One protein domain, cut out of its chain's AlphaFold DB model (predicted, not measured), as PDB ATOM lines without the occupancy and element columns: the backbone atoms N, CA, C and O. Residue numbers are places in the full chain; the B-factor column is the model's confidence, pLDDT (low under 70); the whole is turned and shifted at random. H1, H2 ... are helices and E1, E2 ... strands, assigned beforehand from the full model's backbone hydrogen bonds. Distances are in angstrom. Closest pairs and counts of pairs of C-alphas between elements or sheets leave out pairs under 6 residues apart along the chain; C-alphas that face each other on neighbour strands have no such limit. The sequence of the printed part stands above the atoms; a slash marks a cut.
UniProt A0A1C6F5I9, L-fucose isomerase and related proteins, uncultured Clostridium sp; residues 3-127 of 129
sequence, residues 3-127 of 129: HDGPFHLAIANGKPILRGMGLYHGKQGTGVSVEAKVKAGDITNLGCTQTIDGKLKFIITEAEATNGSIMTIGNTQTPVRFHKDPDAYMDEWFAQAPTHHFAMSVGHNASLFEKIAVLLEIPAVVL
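What this domain is: This is residues 3 to 127 of the 129 residues of the protein "L-fucose isomerase and related proteins" of uncultured Clostridium sp (UniProt A0A1C6F5I9). The model has two unequal lobes, a larger body built on the four-stranded sheet E5, E3, E4, E6 with H2 packed over one face, and, toward one end of the longest axis, the small two-stranded hairpin of E1 and E2. H1 grazes the large sheet, and the long link of residues 66 to 85 runs from the end of E4 out toward the small hairpin and folds back to H1. The printed part has 125 residues with six named strands and two named helices, in the order E1, E2, E3, E4, H1, E5, H2, E6; the large sheet is mixed and the small one antiparallel. The class is mixed, helices and strands, though only 58 of the 125 residues are in named elements. The whole is only just compact, close to loose, with a radius of gyration of the C-alphas of 16.4 A and spans of 46 by 31 by 29 A.

How they stand to each other: Residues 3 to 16 hold no named element. E1, residues 17 to 21, and E2, residues 31 to 35, form an antiparallel hairpin at 145 degrees, with N 19 and O 33 within hydrogen-bond range at 2.9 A. E3, residues 41 to 50, and E4, residues 56 to 65, form a longer antiparallel hairpin at 161 degrees; N 43 and O 63 are 2.8 A apart and N 57 and O 49 are 2.9 A apart. E4 bends by 54 degrees at residue 62, and its residues 64 to 65 pair antiparallel with residues 80 to 81. H1, residues 86 to 95, is on the large sheet but only grazes it with residues 89 to 93; its closest C-alphas to E4 are those of Trp 93 and Ile 59, 7.9 A apart. E5, residues 102 to 106, is an edge strand antiparallel to E3 at 156 degrees, with N 46 and O 103 at 2.8 A. H2, residues 110 to 119, is on this sheet at a height over the sheet of 9.1 A; it lies over E4 and runs along the strands, at 5 degrees to E4 on the local plane. Its closest C-alphas to E4 are those of Ala 110 and Ile 60, 6.3 A apart. H2 and the sheet make two layers, a helix on one face of a sheet. E6, residues 124 to 126, is the other edge strand, parallel to E4 at 24 degrees, with N 60 and O 125 at 2.8 A. E4, H1, E5 and E5, H2, E6 are split strand-helix-strand units, two strands running the same way with other strands between them; both crossovers are right-handed. E1 and E2 are apart from E3, E4, E5, E6, H1 and H2, and H1 and H2 are apart. In H1 and H2 every O i to N i+4 pair is within hydrogen-bond range.

Where its parts are: E1 begins at C-alpha 17, (-13.966, 55.535, -27.794), and is 12.4 A long; E2 is 12.9 A long. E3 measures 29.8 A, from C-alpha 41 at (-20.884, 52.360, -8.586), and E4 26.8 A. H1 is 14.1 A long, E5 13.4 A, H2 14.2 A and E6 6.9 A, ending at C-alpha 126, (-17.084, 35.076, -1.247).

The domain as a whole: The two C-alphas farthest apart are those of Gly 22 and Leu 119, 47.7 A. The large sheet is twisted, with C-alphas up to 4.3 A off its best plane. The printed part has no cut. The link from E4 to H1, 20 residues, is long. The mean pLDDT of the printed part is 92.8, and it is under 70 at residue 23 and residues 26 to 28.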
ATOM      1  N   HIS A   3      -9.129  45.019 -20.184       90.12
ATOM      2  CA  HIS A   3      -8.822  44.103 -21.288       90.12
ATOM      3  C   HIS A   3      -8.424  44.892 -22.547       90.12
ATOM      4  O   HIS A   3      -8.755  46.074 -22.686       90.12
ATOM      5  N   ASP A   4      -7.767  44.229 -23.492       84.88
ATOM      6  CA  ASP A   4      -7.237  44.781 -24.749       84.88
ATOM      7  C   ASP A   4      -8.293  45.149 -25.829       84.88
ATOM      8  O   ASP A   4      -7.955  45.324 -26.993       84.88
ATOM      9  N   GLY A   5      -9.572  45.312 -25.465       79.50
ATOM     10  CA  GLY A   5     -10.631  45.773 -26.379       79.50
ATOM     11  C   GLY A   5     -12.015  45.149 -26.149       79.50
ATOM     12  O   GLY A   5     -12.991  45.895 -26.068       79.50
ATOM     13  N   PRO A   6     -12.139  43.812 -26.020       85.00
ATOM     14  CA  PRO A   6     -13.398  43.141 -25.700       85.00
ATOM     15  C   PRO A   6     -14.070  43.718 -24.451       85.00
ATOM     16  O   PRO A   6     -13.470  43.789 -23.379       85.00
ATOM     17  N   PHE A   7     -15.329  44.139 -24.594       88.31
ATOM     18  CA  PHE A   7     -16.094  44.764 -23.518       88.31
ATOM     19  C   PHE A   7     -17.599  44.672 -23.766       88.31
ATOM     20  O   PHE A   7     -18.066  44.809 -24.896       88.31
ATOM     21  N   HIS A   8     -18.379  44.501 -22.699       93.44
ATOM     22  CA  HIS A   8     -19.831  44.420 -22.804       93.44
ATOM     23  C   HIS A   8     -20.485  45.812 -22.745       93.44
ATOM     24  O   HIS A   8     -20.541  46.452 -21.697       93.44
ATOM     25  N   LEU A   9     -21.060  46.275 -23.860       92.81
ATOM     26  CA  LEU A   9     -21.593  47.642 -23.992       92.81
ATOM     27  C   LEU A   9     -22.662  48.018 -22.954       92.81
ATOM     28  O   LEU A   9     -22.738  49.177 -22.552       92.81
ATOM     29  N   ALA A  10     -23.468  47.062 -22.478       94.56
ATOM     30  CA  ALA A  10     -24.537  47.351 -21.511       94.56
ATOM     31  C   ALA A  10     -24.027  47.914 -20.167       94.56
ATOM     32  O   ALA A  10     -24.745  48.661 -19.493       94.56
ATOM     33  N   ILE A  11     -22.779  47.599 -19.797       95.06
ATOM     34  CA  ILE A  11     -22.153  48.073 -18.556       95.06
ATOM     35  C   ILE A  11     -21.197  49.253 -18.788       95.06
ATOM     36  O   ILE A  11     -20.568  49.717 -17.841       95.06
ATOM     37  N   ALA A  12     -21.105  49.773 -20.019       94.75
ATOM     38  CA  ALA A  12     -20.209  50.875 -20.375       94.75
ATOM     39  C   ALA A  12     -20.620  52.201 -19.726       94.75
ATOM     40  O   ALA A  12     -21.799  52.571 -19.706       94.75
ATOM     41  N   ASN A  13     -19.633  52.969 -19.275       93.56
ATOM     42  CA  ASN A  13     -19.793  54.366 -18.907       93.56
ATOM     43  C   ASN A  13     -19.816  55.249 -20.163       93.56
ATOM     44  O   ASN A  13     -18.801  55.822 -20.558       93.56
ATOM     45  N   GLY A  14     -20.982  55.341 -20.799       91.56
ATOM     46  CA  GLY A  14     -21.164  56.102 -22.034       91.56
ATOM     47  C   GLY A  14     -20.722  55.339 -23.285       91.56
ATOM     48  O   GLY A  14     -20.606  54.113 -23.284       91.56
ATOM     49  N   LYS A  15     -20.532  56.071 -24.387       92.50
ATOM     50  CA  LYS A  15     -20.136  55.487 -25.674       92.50
ATOM     51  C   LYS A  15     -18.641  55.129 -25.651       92.50
ATOM     52  O   LYS A  15     -17.849  55.999 -25.288       92.50
ATOM     53  N   PRO A  16     -18.244  53.910 -26.065       91.19
ATOM     54  CA  PRO A  16     -16.835  53.566 -26.223       91.19
ATOM     55  C   PRO A  16     -16.122  54.487 -27.209       91.19
ATOM     56  O   PRO A  16     -16.717  54.970 -28.175       91.19
ATOM     57  N   ILE A  17     -14.831  54.692 -26.977       90.06
ATOM     58  CA  ILE A  17     -13.966  55.535 -27.794       90.06
ATOM     59  C   ILE A  17     -13.109  54.629 -28.676       90.06
ATOM     60  O   ILE A  17     -12.430  53.732 -28.181       90.06
ATOM     61  N   LEU A  18     -13.108  54.880 -29.985       88.94
ATOM     62  CA  LEU A  18     -12.189  54.223 -30.912       88.94
ATOM     63  C   LEU A  18     -10.864  54.984 -30.936       88.94
ATOM     64  O   LEU A  18     -10.845  56.187 -31.200       88.94
ATOM     65  N   ARG A  19      -9.756  54.291 -30.675       85.88
ATOM     66  CA  ARG A  19      -8.406  54.864 -30.729       85.88
ATOM     67  C   ARG A  19      -7.574  54.191 -31.808       85.88
ATOM     68  O   ARG A  19      -7.501  52.968 -31.857       85.88
ATOM     69  N   GLY A  20      -6.919  54.992 -32.644       83.81
ATOM     70  CA  GLY A  20      -5.891  54.503 -33.558       83.81
ATOM     71  C   GLY A  20      -4.615  54.156 -32.791       83.81
ATOM     72  O   GLY A  20      -4.116  54.973 -32.020       83.81
ATOM     73  N   MET A  21      -4.095  52.955 -33.009       78.44
ATOM     74  CA  MET A  21      -2.908  52.417 -32.351       78.44
ATOM     75  C   MET A  21      -1.759  52.335 -33.355       78.44
ATOM     76  O   MET A  21      -1.886  51.680 -34.389       78.44
ATOM     77  N   GLY A  22      -0.632  52.980 -33.035       72.88
ATOM     78  CA  GLY A  22       0.602  52.904 -33.831       72.88
ATOM     79  C   GLY A  22       1.296  51.536 -33.760       72.88
ATOM     80  O   GLY A  22       2.004  51.162 -34.687       72.88
ATOM     81  N   LEU A  23       1.053  50.789 -32.677       69.69
ATOM     82  CA  LEU A  23       1.459  49.399 -32.481       69.69
ATOM     83  C   LEU A  23       0.260  48.639 -31.904       69.69
ATOM     84  O   LEU A  23      -0.214  48.960 -30.811       69.69
ATOM     85  N   TYR A  24      -0.260  47.662 -32.641       72.62
ATOM     86  CA  TYR A  24      -1.491  46.963 -32.270       72.62
ATOM     87  C   TYR A  24      -1.219  45.823 -31.278       72.62
ATOM     88  O   TYR A  24      -0.892  44.712 -31.687       72.62
ATOM     89  N   HIS A  25      -1.315  46.100 -29.971       72.00
ATOM     90  CA  HIS A  25      -1.155  45.110 -28.885       72.00
ATOM     91  C   HIS A  25       0.082  44.207 -29.041       72.00
ATOM     92  O   HIS A  25       0.018  42.994 -28.871       72.00
ATOM     93  N   GLY A  26       1.216  44.804 -29.422       66.56
ATOM     94  CA  GLY A  26       2.479  44.086 -29.631       66.56
ATOM     95  C   GLY A  26       2.597  43.340 -30.967       66.56
ATOM     96  O   GLY A  26       3.610  42.687 -31.205       66.56
ATOM     97  N   LYS A  27       1.604  43.448 -31.858       69.31
ATOM     98  CA  LYS A  27       1.647  42.938 -33.238       69.31
ATOM     99  C   LYS A  27       2.223  43.994 -34.181       69.31
ATOM    100  O   LYS A  27       2.075  45.195 -33.950       69.31
ATOM    101  N   GLN A  28       2.863  43.545 -35.264       69.81
ATOM    102  CA  GLN A  28       3.309  44.450 -36.324       69.81
ATOM    103  C   GLN A  28       2.109  45.135 -36.990       69.81
ATOM    104  O   GLN A  28       1.111  44.487 -37.301       69.81
ATOM    105  N   GLY A  29       2.245  46.438 -37.244       76.56
ATOM    106  CA  GLY A  29       1.244  47.253 -37.925       76.56
ATOM    107  C   GLY A  29       0.412  48.136 -36.995       76.56
ATOM    108  O   GLY A  29       0.620  48.191 -35.781       76.56
ATOM    109  N   THR A  30      -0.528  48.851 -37.609       79.62
ATOM    110  CA  THR A  30      -1.465  49.752 -36.937       79.62
ATOM    111  C   THR A  30      -2.851  49.121 -36.855       79.62
ATOM    112  O   THR A  30      -3.199  48.231 -37.630       79.62
ATOM    113  N   GLY A  31      -3.660  49.572 -35.901       81.31
ATOM    114  CA  GLY A  31      -5.020  49.069 -35.726       81.31
ATOM    115  C   GLY A  31      -5.910  50.045 -34.976       81.31
ATOM    116  O   GLY A  31      -5.469  51.121 -34.575       81.31
ATOM    117  N   VAL A  32      -7.170  49.671 -34.785       85.62
ATOM    118  CA  VAL A  32      -8.120  50.425 -33.963       85.62
ATOM    119  C   VAL A  32      -8.413  49.617 -32.713       85.62
ATOM    120  O   VAL A  32      -8.723  48.432 -32.808       85.62
ATOM    121  N   SER A  33      -8.327  50.261 -31.555       86.06
ATOM    122  CA  SER A  33      -8.693  49.668 -30.273       86.06
ATOM    123  C   SER A  33      -9.902  50.372 -29.665       86.06
ATOM    124  O   SER A  33     -10.196  51.528 -29.991       86.06
ATOM    125  N   VAL A  34     -10.614  49.657 -28.796       87.75
ATOM    126  CA  VAL A  34     -11.832  50.131 -28.135       87.75
ATOM    127  C   VAL A  34     -11.514  50.465 -26.683       87.75
ATOM    128  O   VAL A  34     -11.255  49.584 -25.866       87.75
ATOM    129  N   GLU A  35     -11.572  51.749 -26.351       89.69
ATOM    130  CA  GLU A  35     -11.435  52.235 -24.985       89.69
ATOM    131  C   GLU A  35     -12.816  52.426 -24.356       89.69
ATOM    132  O   GLU A  35     -13.675  53.146 -24.873       89.69
ATOM    133  N   ALA A  36     -13.030  51.776 -23.217       91.12
ATOM    134  CA  ALA A  36     -14.237  51.903 -22.415       91.12
ATOM    135  C   ALA A  36     -13.926  51.640 -20.938       91.12
ATOM    136  O   ALA A  36     -12.903  51.049 -20.589       91.12
ATOM    137  N   LYS A  37     -14.834  52.042 -20.055       92.81
ATOM    138  CA  LYS A  37     -14.810  51.631 -18.650       92.81
ATOM    139  C   LYS A  37     -16.212  51.310 -18.169       92.81
ATOM    140  O   LYS A  37     -17.180  51.767 -18.779       92.81
ATOM    141  N   VAL A  38     -16.326  50.541 -17.094       95.44
ATOM    142  CA  VAL A  38     -17.617  50.235 -16.468       95.44
ATOM    143  C   VAL A  38     -18.197  51.492 -15.813       95.44
ATOM    144  O   VAL A  38     -17.456  52.392 -15.406       95.44
ATOM    145  N   LYS A  39     -19.531  51.589 -15.772       96.06
ATOM    146  CA  LYS A  39     -20.258  52.634 -15.030       96.06
ATOM    147  C   LYS A  39     -19.780  52.667 -13.579       96.06
ATOM    148  O   LYS A  39     -19.573  51.618 -12.982       96.06
ATOM    149  N   ALA A  40     -19.612  53.869 -13.034       97.44
ATOM    150  CA  ALA A  40     -19.245  54.004 -11.633       97.44
ATOM    151  C   ALA A  40     -20.374  53.506 -10.719       97.44
ATOM    152  O   ALA A  40     -21.551  53.661 -11.055       97.44
ATOM    153  N   GLY A  41     -19.992  52.951  -9.574       98.06
ATOM    154  CA  GLY A  41     -20.884  52.360  -8.586       98.06
ATOM    155  C   GLY A  41     -20.535  50.908  -8.287       98.06
ATOM    156  O   GLY A  41     -19.485  50.400  -8.684       98.06
ATOM    157  N   ASP A  42     -21.448  50.260  -7.579       98.25
ATOM    158  CA  ASP A  42     -21.318  48.881  -7.127       98.25
ATOM    159  C   ASP A  42     -21.084  47.917  -8.289       98.25
ATOM    160  O   ASP A  42     -21.707  48.022  -9.352       98.25
ATOM    161  N   ILE A  43     -20.195  46.952  -8.074       98.19
ATOM    162  CA  ILE A  43     -19.919  45.863  -9.004       98.19
ATOM    163  C   ILE A  43     -19.769  44.535  -8.265       98.19
ATOM    164  O   ILE A  43     -19.447  44.481  -7.078       98.19
ATOM    165  N   THR A  44     -19.918  43.444  -9.008       98.25
ATOM    166  CA  THR A  44     -19.529  42.106  -8.560       98.25
ATOM    167  C   THR A  44     -18.694  41.425  -9.625       98.25
ATOM    168  O   THR A  44     -19.122  41.321 -10.781       98.25
ATOM    169  N   ASN A  45     -17.529  40.930  -9.222       97.56
ATOM    170  CA  ASN A  45     -16.683  40.058 -10.014       97.56
ATOM    171  C   ASN A  45     -17.016  38.594  -9.714       97.56
ATOM    172  O   ASN A  45     -17.099  38.193  -8.555       97.56
ATOM    173  N   LEU A  46     -17.165  37.804 -10.773       98.19
ATOM    174  CA  LEU A  46     -17.322  36.356 -10.728       98.19
ATOM    175  C   LEU A  46     -16.142  35.716 -11.465       98.19
ATOM    176  O   LEU A  46     -16.081  35.714 -12.698       98.19
ATOM    177  N   GLY A  47     -15.196  35.187 -10.699       97.88
ATOM    178  CA  GLY A  47     -14.139  34.313 -11.186       97.88
ATOM    179  C   GLY A  47     -14.619  32.871 -11.293       97.88
ATOM    180  O   GLY A  47     -15.437  32.409 -10.496       97.88
ATOM    181  N   CYS A  48     -14.068  32.148 -12.262       97.94
ATOM    182  CA  CYS A  48     -14.236  30.709 -12.400       97.94
ATOM    183  C   CYS A  48     -12.853  30.059 -12.427       97.94
ATOM    184  O   CYS A  48     -11.949  30.526 -13.126       97.94
ATOM    185  N   THR A  49     -12.696  29.002 -11.643       97.62
ATOM    186  CA  THR A  49     -11.489  28.182 -11.591       97.62
ATOM    187  C   THR A  49     -11.856  26.702 -11.481       97.62
ATOM    188  O   THR A  49     -13.034  26.339 -11.539       97.62
ATOM    189  N   GLN A  50     -10.851  25.845 -11.343       97.00
ATOM    190  CA  GLN A  50     -10.982  24.404 -11.254       97.00
ATOM    191  C   GLN A  50     -10.292  23.870  -9.992       97.00
ATOM    192  O   GLN A  50      -9.220  24.332  -9.605       97.00
ATOM    193  N   THR A  51     -10.909  22.890  -9.341       95.50
ATOM    194  CA  THR A  51     -10.333  22.138  -8.222       95.50
ATOM    195  C   THR A  51      -9.421  21.013  -8.720       95.50
ATOM    196  O   THR A  51      -9.427  20.656  -9.898       95.50
ATOM    197  N   ILE A  52      -8.646  20.405  -7.814       95.19
ATOM    198  CA  ILE A  52      -7.720  19.313  -8.163       95.19
ATOM    199  C   ILE A  52      -8.426  18.069  -8.732       95.19
ATOM    200  O   ILE A  52      -7.853  17.364  -9.555       95.19
ATOM    201  N   ASP A  53      -9.677  17.816  -8.334       95.75
ATOM    202  CA  ASP A  53     -10.528  16.742  -8.867       95.75
ATOM    203  C   ASP A  53     -11.258  17.139 -10.163       95.75
ATOM    204  O   ASP A  53     -12.111  16.404 -10.657       95.75
ATOM    205  N   GLY A  54     -10.916  18.293 -10.738       95.81
ATOM    206  CA  GLY A  54     -11.387  18.727 -12.043       95.81
ATOM    207  C   GLY A  54     -12.756  19.412 -12.044       95.81
ATOM    208  O   GLY A  54     -13.264  19.716 -13.126       95.81
ATOM    209  N   LYS A  55     -13.355  19.684 -10.880       96.75
ATOM    210  CA  LYS A  55     -14.650  20.372 -10.775       96.75
ATOM    211  C   LYS A  55     -14.483  21.881 -10.878       96.75
ATOM    212  O   LYS A  55     -13.453  22.431 -10.500       96.75
ATOM    213  N   LEU A  56     -15.513  22.562 -11.373       97.62
ATOM    214  CA  LEU A  56     -15.538  24.022 -11.373       97.62
ATOM    215  C   LEU A  56     -15.692  24.559  -9.948       97.62
ATOM    216  O   LEU A  56     -16.316  23.925  -9.102       97.62
ATOM    217  N   LYS A  57     -15.155  25.754  -9.715       98.38
ATOM    218  CA  LYS A  57     -15.343  26.540  -8.496       98.38
ATOM    219  C   LYS A  57     -15.503  28.011  -8.856       98.38
ATOM    220  O   LYS A  57     -14.766  28.531  -9.694       98.38
ATOM    221  N   PHE A  58     -16.428  28.691  -8.190       98.62
ATOM    222  CA  PHE A  58     -16.613  30.131  -8.319       98.62
ATOM    223  C   PHE A  58     -15.908  30.910  -7.209       98.62
ATOM    224  O   PHE A  58     -15.808  30.465  -6.064       98.62
ATOM    225  N   ILE A  59     -15.427  32.099  -7.562       98.50
ATOM    226  CA  ILE A  59     -14.838  33.070  -6.640       98.50
ATOM    227  C   ILE A  59     -15.587  34.381  -6.848       98.50
ATOM    228  O   ILE A  59     -15.638  34.889  -7.968       98.50
ATOM    229  N   ILE A  60     -16.215  34.895  -5.798       98.56
ATOM    230  CA  ILE A  60     -17.139  36.023  -5.869       98.56
ATOM    231  C   ILE A  60     -16.587  37.170  -5.024       98.56
ATOM    232  O   ILE A  60     -16.230  36.979  -3.861       98.56
ATOM    233  N   THR A  61     -16.558  38.366  -5.608       97.94
ATOM    234  CA  THR A  61     -16.087  39.585  -4.941       97.94
ATOM    235  C   THR A  61     -17.009  40.750  -5.269       97.94
ATOM    236  O   THR A  61     -17.251  41.015  -6.448       97.94
ATOM    237  N   GLU A  62     -17.485  41.469  -4.259       98.06
ATOM    238  CA  GLU A  62     -18.164  42.756  -4.405       98.06
ATOM    239  C   GLU A  62     -17.154  43.890  -4.213       98.06
ATOM    240  O   GLU A  62     -16.178  43.782  -3.475       98.06
ATOM    241  N   ALA A  63     -17.321  44.949  -4.994       97.19
ATOM    242  CA  ALA A  63     -16.411  46.085  -5.010       97.19
ATOM    243  C   ALA A  63     -17.129  47.298  -5.604       97.19
ATOM    244  O   ALA A  63     -18.309  47.238  -5.962       97.19
ATOM    245  N   GLU A  64     -16.397  48.392  -5.778       97.56
ATOM    246  CA  GLU A  64     -16.900  49.598  -6.422       97.56
ATOM    247  C   GLU A  64     -16.048  49.959  -7.644       97.56
ATOM    248  O   GLU A  64     -14.832  50.151  -7.556       97.56
ATOM    249  N   ALA A  65     -16.689  50.114  -8.801       97.50
ATOM    250  CA  ALA A  65     -16.094  50.787  -9.945       97.50
ATOM    251  C   ALA A  65     -16.089  52.301  -9.690       97.50
ATOM    252  O   ALA A  65     -17.134  52.920  -9.501       97.50
ATOM    253  N   THR A  66     -14.917  52.927  -9.719       96.94
ATOM    254  CA  THR A  66     -14.774  54.347  -9.373       96.94
ATOM    255  C   THR A  66     -14.537  55.230 -10.599       96.94
ATOM    256  O   THR A  66     -14.295  54.784 -11.728       96.94
ATOM    257  N   ASN A  67     -14.559  56.545 -10.371       94.69
ATOM    258  CA  ASN A  67     -14.179  57.546 -11.365       94.69
ATOM    259  C   ASN A  67     -12.691  57.916 -11.344       94.69
ATOM    260  O   ASN A  67     -12.331  58.993 -11.810       94.69
ATOM    261  N   GLY A  68     -11.833  57.017 -10.851       93.12
ATOM    262  CA  GLY A  68     -10.386  57.203 -10.900       93.12
ATOM    263  C   GLY A  68      -9.860  57.477 -12.316       93.12
ATOM    264  O   GLY A  68     -10.498  57.161 -13.329       93.12
ATOM    265  N   SER A  69      -8.671  58.069 -12.381       91.88
ATOM    266  CA  SER A  69      -7.954  58.286 -13.636       91.88
ATOM    267  C   SER A  69      -7.608  56.957 -14.309       91.88
ATOM    268  O   SER A  69      -7.234  55.994 -13.640       91.88
ATOM    269  N   ILE A  70      -7.683  56.927 -15.638       90.88
ATOM    270  CA  ILE A  70      -7.289  55.781 -16.465       90.88
ATOM    271  C   ILE A  70      -6.207  56.205 -17.451       90.88
ATOM    272  O   ILE A  70      -6.130  57.374 -17.832       90.88
ATOM    273  N   MET A  71      -5.392  55.254 -17.901       87.38
ATOM    274  CA  MET A  71      -4.474  55.512 -19.009       87.38
ATOM    275  C   MET A  71      -5.259  55.550 -20.329       87.38
ATOM    276  O   MET A  71      -6.126  54.710 -20.558       87.38
ATOM    277  N   THR A  72      -4.930  56.473 -21.231       85.56
ATOM    278  CA  THR A  72      -5.609  56.622 -22.533       85.56
ATOM    279  C   THR A  72      -4.891  55.843 -23.636       85.56
ATOM    280  O   THR A  72      -4.420  56.418 -24.618       85.56
ATOM    281  N   ILE A  73      -4.733  54.537 -23.424       85.25
ATOM    282  CA  ILE A  73      -3.928  53.640 -24.276       85.25
ATOM    283  C   ILE A  73      -4.778  52.758 -25.198       85.25
ATOM    284  O   ILE A  73      -4.268  51.800 -25.765       85.25
ATOM    285  N   GLY A  74      -6.077  53.045 -25.336       85.06
ATOM    286  CA  GLY A  74      -6.952  52.290 -26.236       85.06
ATOM    287  C   GLY A  74      -7.514  51.006 -25.637       85.06
ATOM    288  O   GLY A  74      -8.173  50.266 -26.350       85.06
ATOM    289  N   ASN A  75      -7.296  50.740 -24.350       88.12
ATOM    290  CA  ASN A  75      -7.792  49.539 -23.683       88.12
ATOM    291  C   ASN A  75      -8.970  49.849 -22.775       88.12
ATOM    292  O   ASN A  75      -9.145  50.975 -22.305       88.12
ATOM    293  N   THR A  76      -9.737  48.816 -22.455       89.25
ATOM    294  CA  THR A  76     -10.769  48.943 -21.435       89.25
ATOM    295  C   THR A  76     -10.111  48.995 -20.068       89.25
ATOM    296  O   THR A  76      -9.257  48.164 -19.763       89.25
ATOM    297  N   GLN A  77     -10.448  49.993 -19.255       92.38
ATOM    298  CA  GLN A  77      -9.829  50.188 -17.946       92.38
ATOM    299  C   GLN A  77     -10.823  50.792 -16.968       92.38
ATOM    300  O   GLN A  77     -11.253  51.927 -17.113       92.38
ATOM    301  N   THR A  78     -11.151  50.031 -15.936       94.81
ATOM    302  CA  THR A  78     -12.016  50.441 -14.832       94.81
ATOM    303  C   THR A  78     -11.183  50.445 -13.552       94.81
ATOM    304  O   THR A  78     -10.696  49.381 -13.149       94.81
ATOM    305  N   PRO A  79     -10.969  51.608 -12.917       95.44
ATOM    306  CA  PRO A  79     -10.437  51.675 -11.565       95.44
ATOM    307  C   PRO A  79     -11.453  51.060 -10.606       95.44
ATOM    308  O   PRO A  79     -12.618  51.457 -10.599       95.44
ATOM    309  N   VAL A  80     -11.018  50.079  -9.824       95.44
ATOM    310  CA  VAL A  80     -11.874  49.350  -8.885       95.44
ATOM    311  C   VAL A  80     -11.319  49.544  -7.488       95.44
ATOM    312  O   VAL A  80     -10.112  49.410  -7.284       95.44
ATOM    313  N   ARG A  81     -12.203  49.883  -6.555       95.25
ATOM    314  CA  ARG A  81     -11.925  49.967  -5.129       95.25
ATOM    315  C   ARG A  81     -12.545  48.751  -4.448       95.25
ATOM    316  O   ARG A  81     -13.759  48.579  -4.497       95.25
ATOM    317  N   PHE A  82     -11.693  47.936  -3.846       94.81
ATOM    318  CA  PHE A  82     -12.081  46.851  -2.948       94.81
ATOM    319  C   PHE A  82     -12.256  47.403  -1.527       94.81
ATOM    320  O   PHE A  82     -11.800  48.517  -1.242       94.81
ATOM    321  N   HIS A  83     -12.958  46.673  -0.663       92.44
ATOM    322  CA  HIS A  83     -13.150  47.072   0.733       92.44
ATOM    323  C   HIS A  83     -11.892  46.763   1.548       92.44
ATOM    324  O   HIS A  83     -11.508  47.547   2.421       92.44
ATOM    325  N   LYS A  84     -11.226  45.649   1.229       94.31
ATOM    326  CA  LYS A  84      -9.908  45.299   1.759       94.31
ATOM    327  C   LYS A  84      -8.792  46.083   1.081       94.31
ATOM    328  O   LYS A  84      -8.931  46.589  -0.037       94.31
ATOM    329  N   ASP A  85      -7.658  46.159   1.772       93.12
ATOM    330  CA  ASP A  85      -6.433  46.607   1.129       93.12
ATOM    331  C   ASP A  85      -6.048  45.653  -0.027       93.12
ATOM    332  O   ASP A  85      -6.446  44.480  -0.032       93.12
ATOM    333  N   PRO A  86      -5.329  46.148  -1.050       90.56
ATOM    334  CA  PRO A  86      -5.025  45.341  -2.224       90.56
ATOM    335  C   PRO A  86      -4.217  44.083  -1.909       90.56
ATOM    336  O   PRO A  86      -4.470  43.052  -2.521       90.56
ATOM    337  N   ASP A  87      -3.272  44.145  -0.974       94.38
ATOM    338  CA  ASP A  87      -2.356  43.036  -0.707       94.38
ATOM    339  C   ASP A  87      -3.104  41.874  -0.038       94.38
ATOM    340  O   ASP A  87      -3.066  40.747  -0.531       94.38
ATOM    341  N   ALA A  88      -3.890  42.163   1.002       94.88
ATOM    342  CA  ALA A  88      -4.724  41.185   1.688       94.88
ATOM    343  C   ALA A  88      -5.788  40.590   0.758       94.88
ATOM    344  O   ALA A  88      -6.016  39.378   0.765       94.88
ATOM    345  N   TYR A  89      -6.423  41.421  -0.078       95.62
ATOM    346  CA  TYR A  89      -7.375  40.925  -1.070       95.62
ATOM    347  C   TYR A  89      -6.704  39.977  -2.075       95.62
ATOM    348  O   TYR A  89      -7.245  38.915  -2.391       95.62
ATOM    349  N   MET A  90      -5.528  40.347  -2.590       95.50
ATOM    350  CA  MET A  90      -4.821  39.532  -3.574       95.50
ATOM    351  C   MET A  90      -4.332  38.210  -2.972       95.50
ATOM    352  O   MET A  90      -4.441  37.191  -3.652       95.50
ATOM    353  N   ASP A  91      -3.883  38.188  -1.716       96.50
ATOM    354  CA  ASP A  91      -3.525  36.954  -1.004       96.50
ATOM    355  C   ASP A  91      -4.717  35.992  -0.896       96.50
ATOM    356  O   ASP A  91      -4.612  34.811  -1.244       96.50
ATOM    357  N   GLU A  92      -5.885  36.497  -0.489       96.12
ATOM    358  CA  GLU A  92      -7.113  35.701  -0.420       96.12
ATOM    359  C   GLU A  92      -7.549  35.189  -1.794       96.12
ATOM    360  O   GLU A  92      -7.923  34.019  -1.923       96.12
ATOM    361  N   TRP A  93      -7.480  36.045  -2.820       96.31
ATOM    362  CA  TRP A  93      -7.812  35.701  -4.201       96.31
ATOM    363  C   TRP A  93      -6.880  34.606  -4.729       96.31
ATOM    364  O   TRP A  93      -7.362  33.587  -5.226       96.31
ATOM    365  N   PHE A  94      -5.560  34.756  -4.571       97.12
ATOM    366  CA  PHE A  94      -4.569  33.776  -5.021       97.12
ATOM    367  C   PHE A  94      -4.654  32.447  -4.272       97.12
ATOM    368  O   PHE A  94      -4.471  31.396  -4.893       97.12
ATOM    369  N   ALA A  95      -5.025  32.458  -2.989       97.00
ATOM    370  CA  ALA A  95      -5.286  31.239  -2.223       97.00
ATOM    371  C   ALA A  95      -6.421  30.381  -2.823       97.00
ATOM    372  O   ALA A  95      -6.496  29.182  -2.553       97.00
ATOM    373  N   GLN A  96      -7.285  30.958  -3.669       97.56
ATOM    374  CA  GLN A  96      -8.342  30.224  -4.372       97.56
ATOM    375  C   GLN A  96      -7.908  29.636  -5.724       97.56
ATOM    376  O   GLN A  96      -8.756  29.069  -6.410       97.56
ATOM    377  N   ALA A  97      -6.627  29.745  -6.101       96.38
ATOM    378  CA  ALA A  97      -6.079  29.335  -7.399       96.38
ATOM    379  C   ALA A  97      -6.862  29.914  -8.601       96.38
ATOM    380  O   ALA A  97      -7.399  29.165  -9.414       96.38
ATOM    381  N   PRO A  98      -6.985  31.243  -8.718       96.88
ATOM    382  CA  PRO A  98      -7.845  31.889  -9.698       96.88
ATOM    383  C   PRO A  98      -7.226  31.873 -11.100       96.88
ATOM    384  O   PRO A  98      -6.008  31.817 -11.269       96.88
ATOM    385  N   THR A  99      -8.066  32.035 -12.123       95.56
ATOM    386  CA  THR A  99      -7.586  32.531 -13.420       95.56
ATOM    387  C   THR A  99      -7.507  34.062 -13.394       95.56
ATOM    388  O   THR A  99      -8.059  34.714 -12.506       95.56
ATOM    389  N   HIS A 100      -6.829  34.665 -14.374       95.31
ATOM    390  CA  HIS A 100      -6.806  36.127 -14.509       95.31
ATOM    391  C   HIS A 100      -8.073  36.687 -15.182       95.31
ATOM    392  O   HIS A 100      -8.287  37.898 -15.173       95.31
ATOM    393  N   HIS A 101      -8.913  35.823 -15.765       96.31
ATOM    394  CA  HIS A 101     -10.185  36.201 -16.374       96.31
ATOM    395  C   HIS A 101     -11.338  36.061 -15.376       96.31
ATOM    396  O   HIS A 101     -11.412  35.116 -14.595       96.31
ATOM    397  N   PHE A 102     -12.281  36.994 -15.439       96.00
ATOM    398  CA  PHE A 102     -13.495  36.993 -14.627       96.00
ATOM    399  C   PHE A 102     -14.599  37.766 -15.353       96.00
ATOM    400  O   PHE A 102     -14.329  38.613 -16.209       96.00
ATOM    401  N   ALA A 103     -15.852  37.479 -15.008       96.69
ATOM    402  CA  ALA A 103     -16.983  38.301 -15.416       96.69
ATOM    403  C   ALA A 103     -17.178  39.441 -14.409       96.69
ATOM    404  O   ALA A 103     -17.063  39.222 -13.206       96.69
ATOM    405  N   MET A 104     -17.508  40.639 -14.891       96.81
ATOM    406  CA  MET A 104     -17.878  41.780 -14.049       96.81
ATOM    407  C   MET A 104     -19.330  42.166 -14.330       96.81
ATOM    408  O   MET A 104     -19.718  42.362 -15.483       96.81
ATOM    409  N   SER A 105     -20.124  42.289 -13.272       97.31
ATOM    410  CA  SER A 105     -21.512  42.756 -13.310       97.31
ATOM    411  C   SER A 105     -21.657  44.071 -12.547       97.31
ATOM    412  O   SER A 105     -20.871  44.345 -11.644       97.31
ATOM    413  N   VAL A 106     -22.646  44.885 -12.924       97.88
ATOM    414  CA  VAL A 106     -23.019  46.102 -12.184       97.88
ATOM    415  C   VAL A 106     -23.995  45.726 -11.069       97.88
ATOM    416  O   VAL A 106     -24.907  44.930 -11.298       97.88
ATOM    417  N   GLY A 107     -23.819  46.335  -9.901       97.88
ATOM    418  CA  GLY A 107     -24.538  46.043  -8.665       97.88
ATOM    419  C   GLY A 107     -23.820  45.018  -7.789       97.88
ATOM    420  O   GLY A 107     -22.937  44.296  -8.250       97.88
ATOM    421  N   HIS A 108     -24.234  44.956  -6.524       98.00
ATOM    422  CA  HIS A 108     -23.872  43.908  -5.569       98.00
ATOM    423  C   HIS A 108     -24.775  42.685  -5.771       98.00
ATOM    424  O   HIS A 108     -25.921  42.626  -5.323       98.00
ATOM    425  N   ASN A 109     -24.259  41.729  -6.537       98.00
ATOM    426  CA  ASN A 109     -24.946  40.536  -7.011       98.00
ATOM    427  C   ASN A 109     -24.407  39.244  -6.377       98.00
ATOM    428  O   ASN A 109     -24.793  38.156  -6.812       98.00
ATOM    429  N   ALA A 110     -23.539  39.301  -5.362       98.25
ATOM    430  CA  ALA A 110     -22.952  38.086  -4.796       98.25
ATOM    431  C   ALA A 110     -24.026  37.135  -4.253       98.25
ATOM    432  O   ALA A 110     -23.960  35.938  -4.514       98.25
ATOM    433  N   SER A 111     -25.087  37.660  -3.627       98.06
ATOM    434  CA  SER A 111     -26.191  36.831  -3.116       98.06
ATOM    435  C   SER A 111     -26.942  36.080  -4.223       98.06
ATOM    436  O   SER A 111     -27.488  35.001  -3.988       98.06
ATOM    437  N   LEU A 112     -26.979  36.633  -5.439       98.44
ATOM    438  CA  LEU A 112     -27.538  35.969  -6.611       98.44
ATOM    439  C   LEU A 112     -26.591  34.866  -7.093       98.44
ATOM    440  O   LEU A 112     -27.034  33.739  -7.309       98.44
ATOM    441  N   PHE A 113     -25.298  35.165  -7.227       98.44
ATOM    442  CA  PHE A 113     -24.307  34.187  -7.676       98.44
ATOM    443  C   PHE A 113     -24.125  33.025  -6.697       98.44
ATOM    444  O   PHE A 113     -23.993  31.892  -7.145       98.44
ATOM    445  N   GLU A 114     -24.213  33.263  -5.388       98.31
ATOM    446  CA  GLU A 114     -24.229  32.207  -4.369       98.31
ATOM    447  C   GLU A 114     -25.418  31.255  -4.568       98.31
ATOM    448  O   GLU A 114     -25.247  30.038  -4.560       98.31
ATOM    449  N   LYS A 115     -26.623  31.784  -4.827       98.69
ATOM    450  CA  LYS A 115     -27.808  30.950  -5.108       98.69
ATOM    451  C   LYS A 115     -27.627  30.125  -6.379       98.69
ATOM    452  O   LYS A 115     -28.002  28.957  -6.399       98.69
ATOM    453  N   ILE A 116     -27.046  30.711  -7.426       98.38
ATOM    454  CA  ILE A 116     -26.736  29.986  -8.665       98.38
ATOM    455  C   ILE A 116     -25.692  28.895  -8.420       98.38
ATOM    456  O   ILE A 116     -25.872  27.780  -8.895       98.38
ATOM    457  N   ALA A 117     -24.643  29.180  -7.649       98.31
ATOM    458  CA  ALA A 117     -23.630  28.199  -7.277       98.31
ATOM    459  C   ALA A 117     -24.256  26.987  -6.567       98.31
ATOM    460  O   ALA A 117     -23.980  25.849  -6.939       98.31
ATOM    461  N   VAL A 118     -25.178  27.234  -5.627       98.50
ATOM    462  CA  VAL A 118     -25.948  26.182  -4.943       98.50
ATOM    463  C   VAL A 118     -26.797  25.375  -5.926       98.50
ATOM    464  O   VAL A 118     -26.741  24.151  -5.902       98.50
ATOM    465  N   LEU A 119     -27.559  26.033  -6.808       98.62
ATOM    466  CA  LEU A 119     -28.421  25.352  -7.786       98.62
ATOM    467  C   LEU A 119     -27.640  24.510  -8.803       98.62
ATOM    468  O   LEU A 119     -28.167  23.523  -9.305       98.62
ATOM    469  N   LEU A 120     -26.411  24.916  -9.125       98.12
ATOM    470  CA  LEU A 120     -25.526  24.203 -10.049       98.12
ATOM    471  C   LEU A 120     -24.627  23.174  -9.351       98.12
ATOM    472  O   LEU A 120     -23.847  22.514 -10.032       98.12
ATOM    473  N   GLU A 121     -24.696  23.068  -8.020       97.81
ATOM    474  CA  GLU A 121     -23.790  22.247  -7.205       97.81
ATOM    475  C   GLU A 121     -22.300  22.581  -7.438       97.81
ATOM    476  O   GLU A 121     -21.416  21.727  -7.347       97.81
ATOM    477  N   ILE A 122     -22.009  23.853  -7.732       98.38
ATOM    478  CA  ILE A 122     -20.655  24.373  -7.930       98.38
ATOM    479  C   ILE A 122     -20.185  25.011  -6.618       98.38
ATOM    480  O   ILE A 122     -20.820  25.955  -6.141       98.38
ATOM    481  N   PRO A 123     -19.062  24.563  -6.026       97.69
ATOM    482  CA  PRO A 123     -18.463  25.236  -4.882       97.69
ATOM    483  C   PRO A 123     -18.199  26.714  -5.179       97.69
ATOM    484  O   PRO A 123     -17.655  27.056  -6.228       97.69
ATOM    485  N   ALA A 124     -18.528  27.594  -4.239       98.12
ATOM    486  CA  ALA A 124     -18.257  29.021  -4.348       98.12
ATOM    487  C   ALA A 124     -17.656  29.569  -3.055       98.12
ATOM    488  O   ALA A 124     -17.914  29.050  -1.969       98.12
ATOM    489  N   VAL A 125     -16.859  30.626  -3.179       98.38
ATOM    490  CA  VAL A 125     -16.337  31.399  -2.048       98.38
ATOM    491  C   VAL A 125     -16.571  32.886  -2.299       98.38
ATOM    492  O   VAL A 125     -16.407  33.353  -3.426       98.38
ATOM    493  N   VAL A 126     -16.957  33.613  -1.251       98.00
ATOM    494  CA  VAL A 126     -17.084  35.076  -1.247       98.00
ATOM    495  C   VAL A 126     -15.926  35.639  -0.424       98.00
ATOM    496  O   VAL A 126     -15.742  35.199   0.710       98.00
ATOM    497  N   LEU A 127     -15.125  36.547  -0.989       95.31
ATOM    498  CA  LEU A 127     -13.881  37.021  -0.350       95.31
ATOM    499  C   LEU A 127     -13.992  38.427   0.250       95.31
ATOM    500  O   LEU A 127     -13.558  38.657   1.379       95.31
TER     501      LEU A 127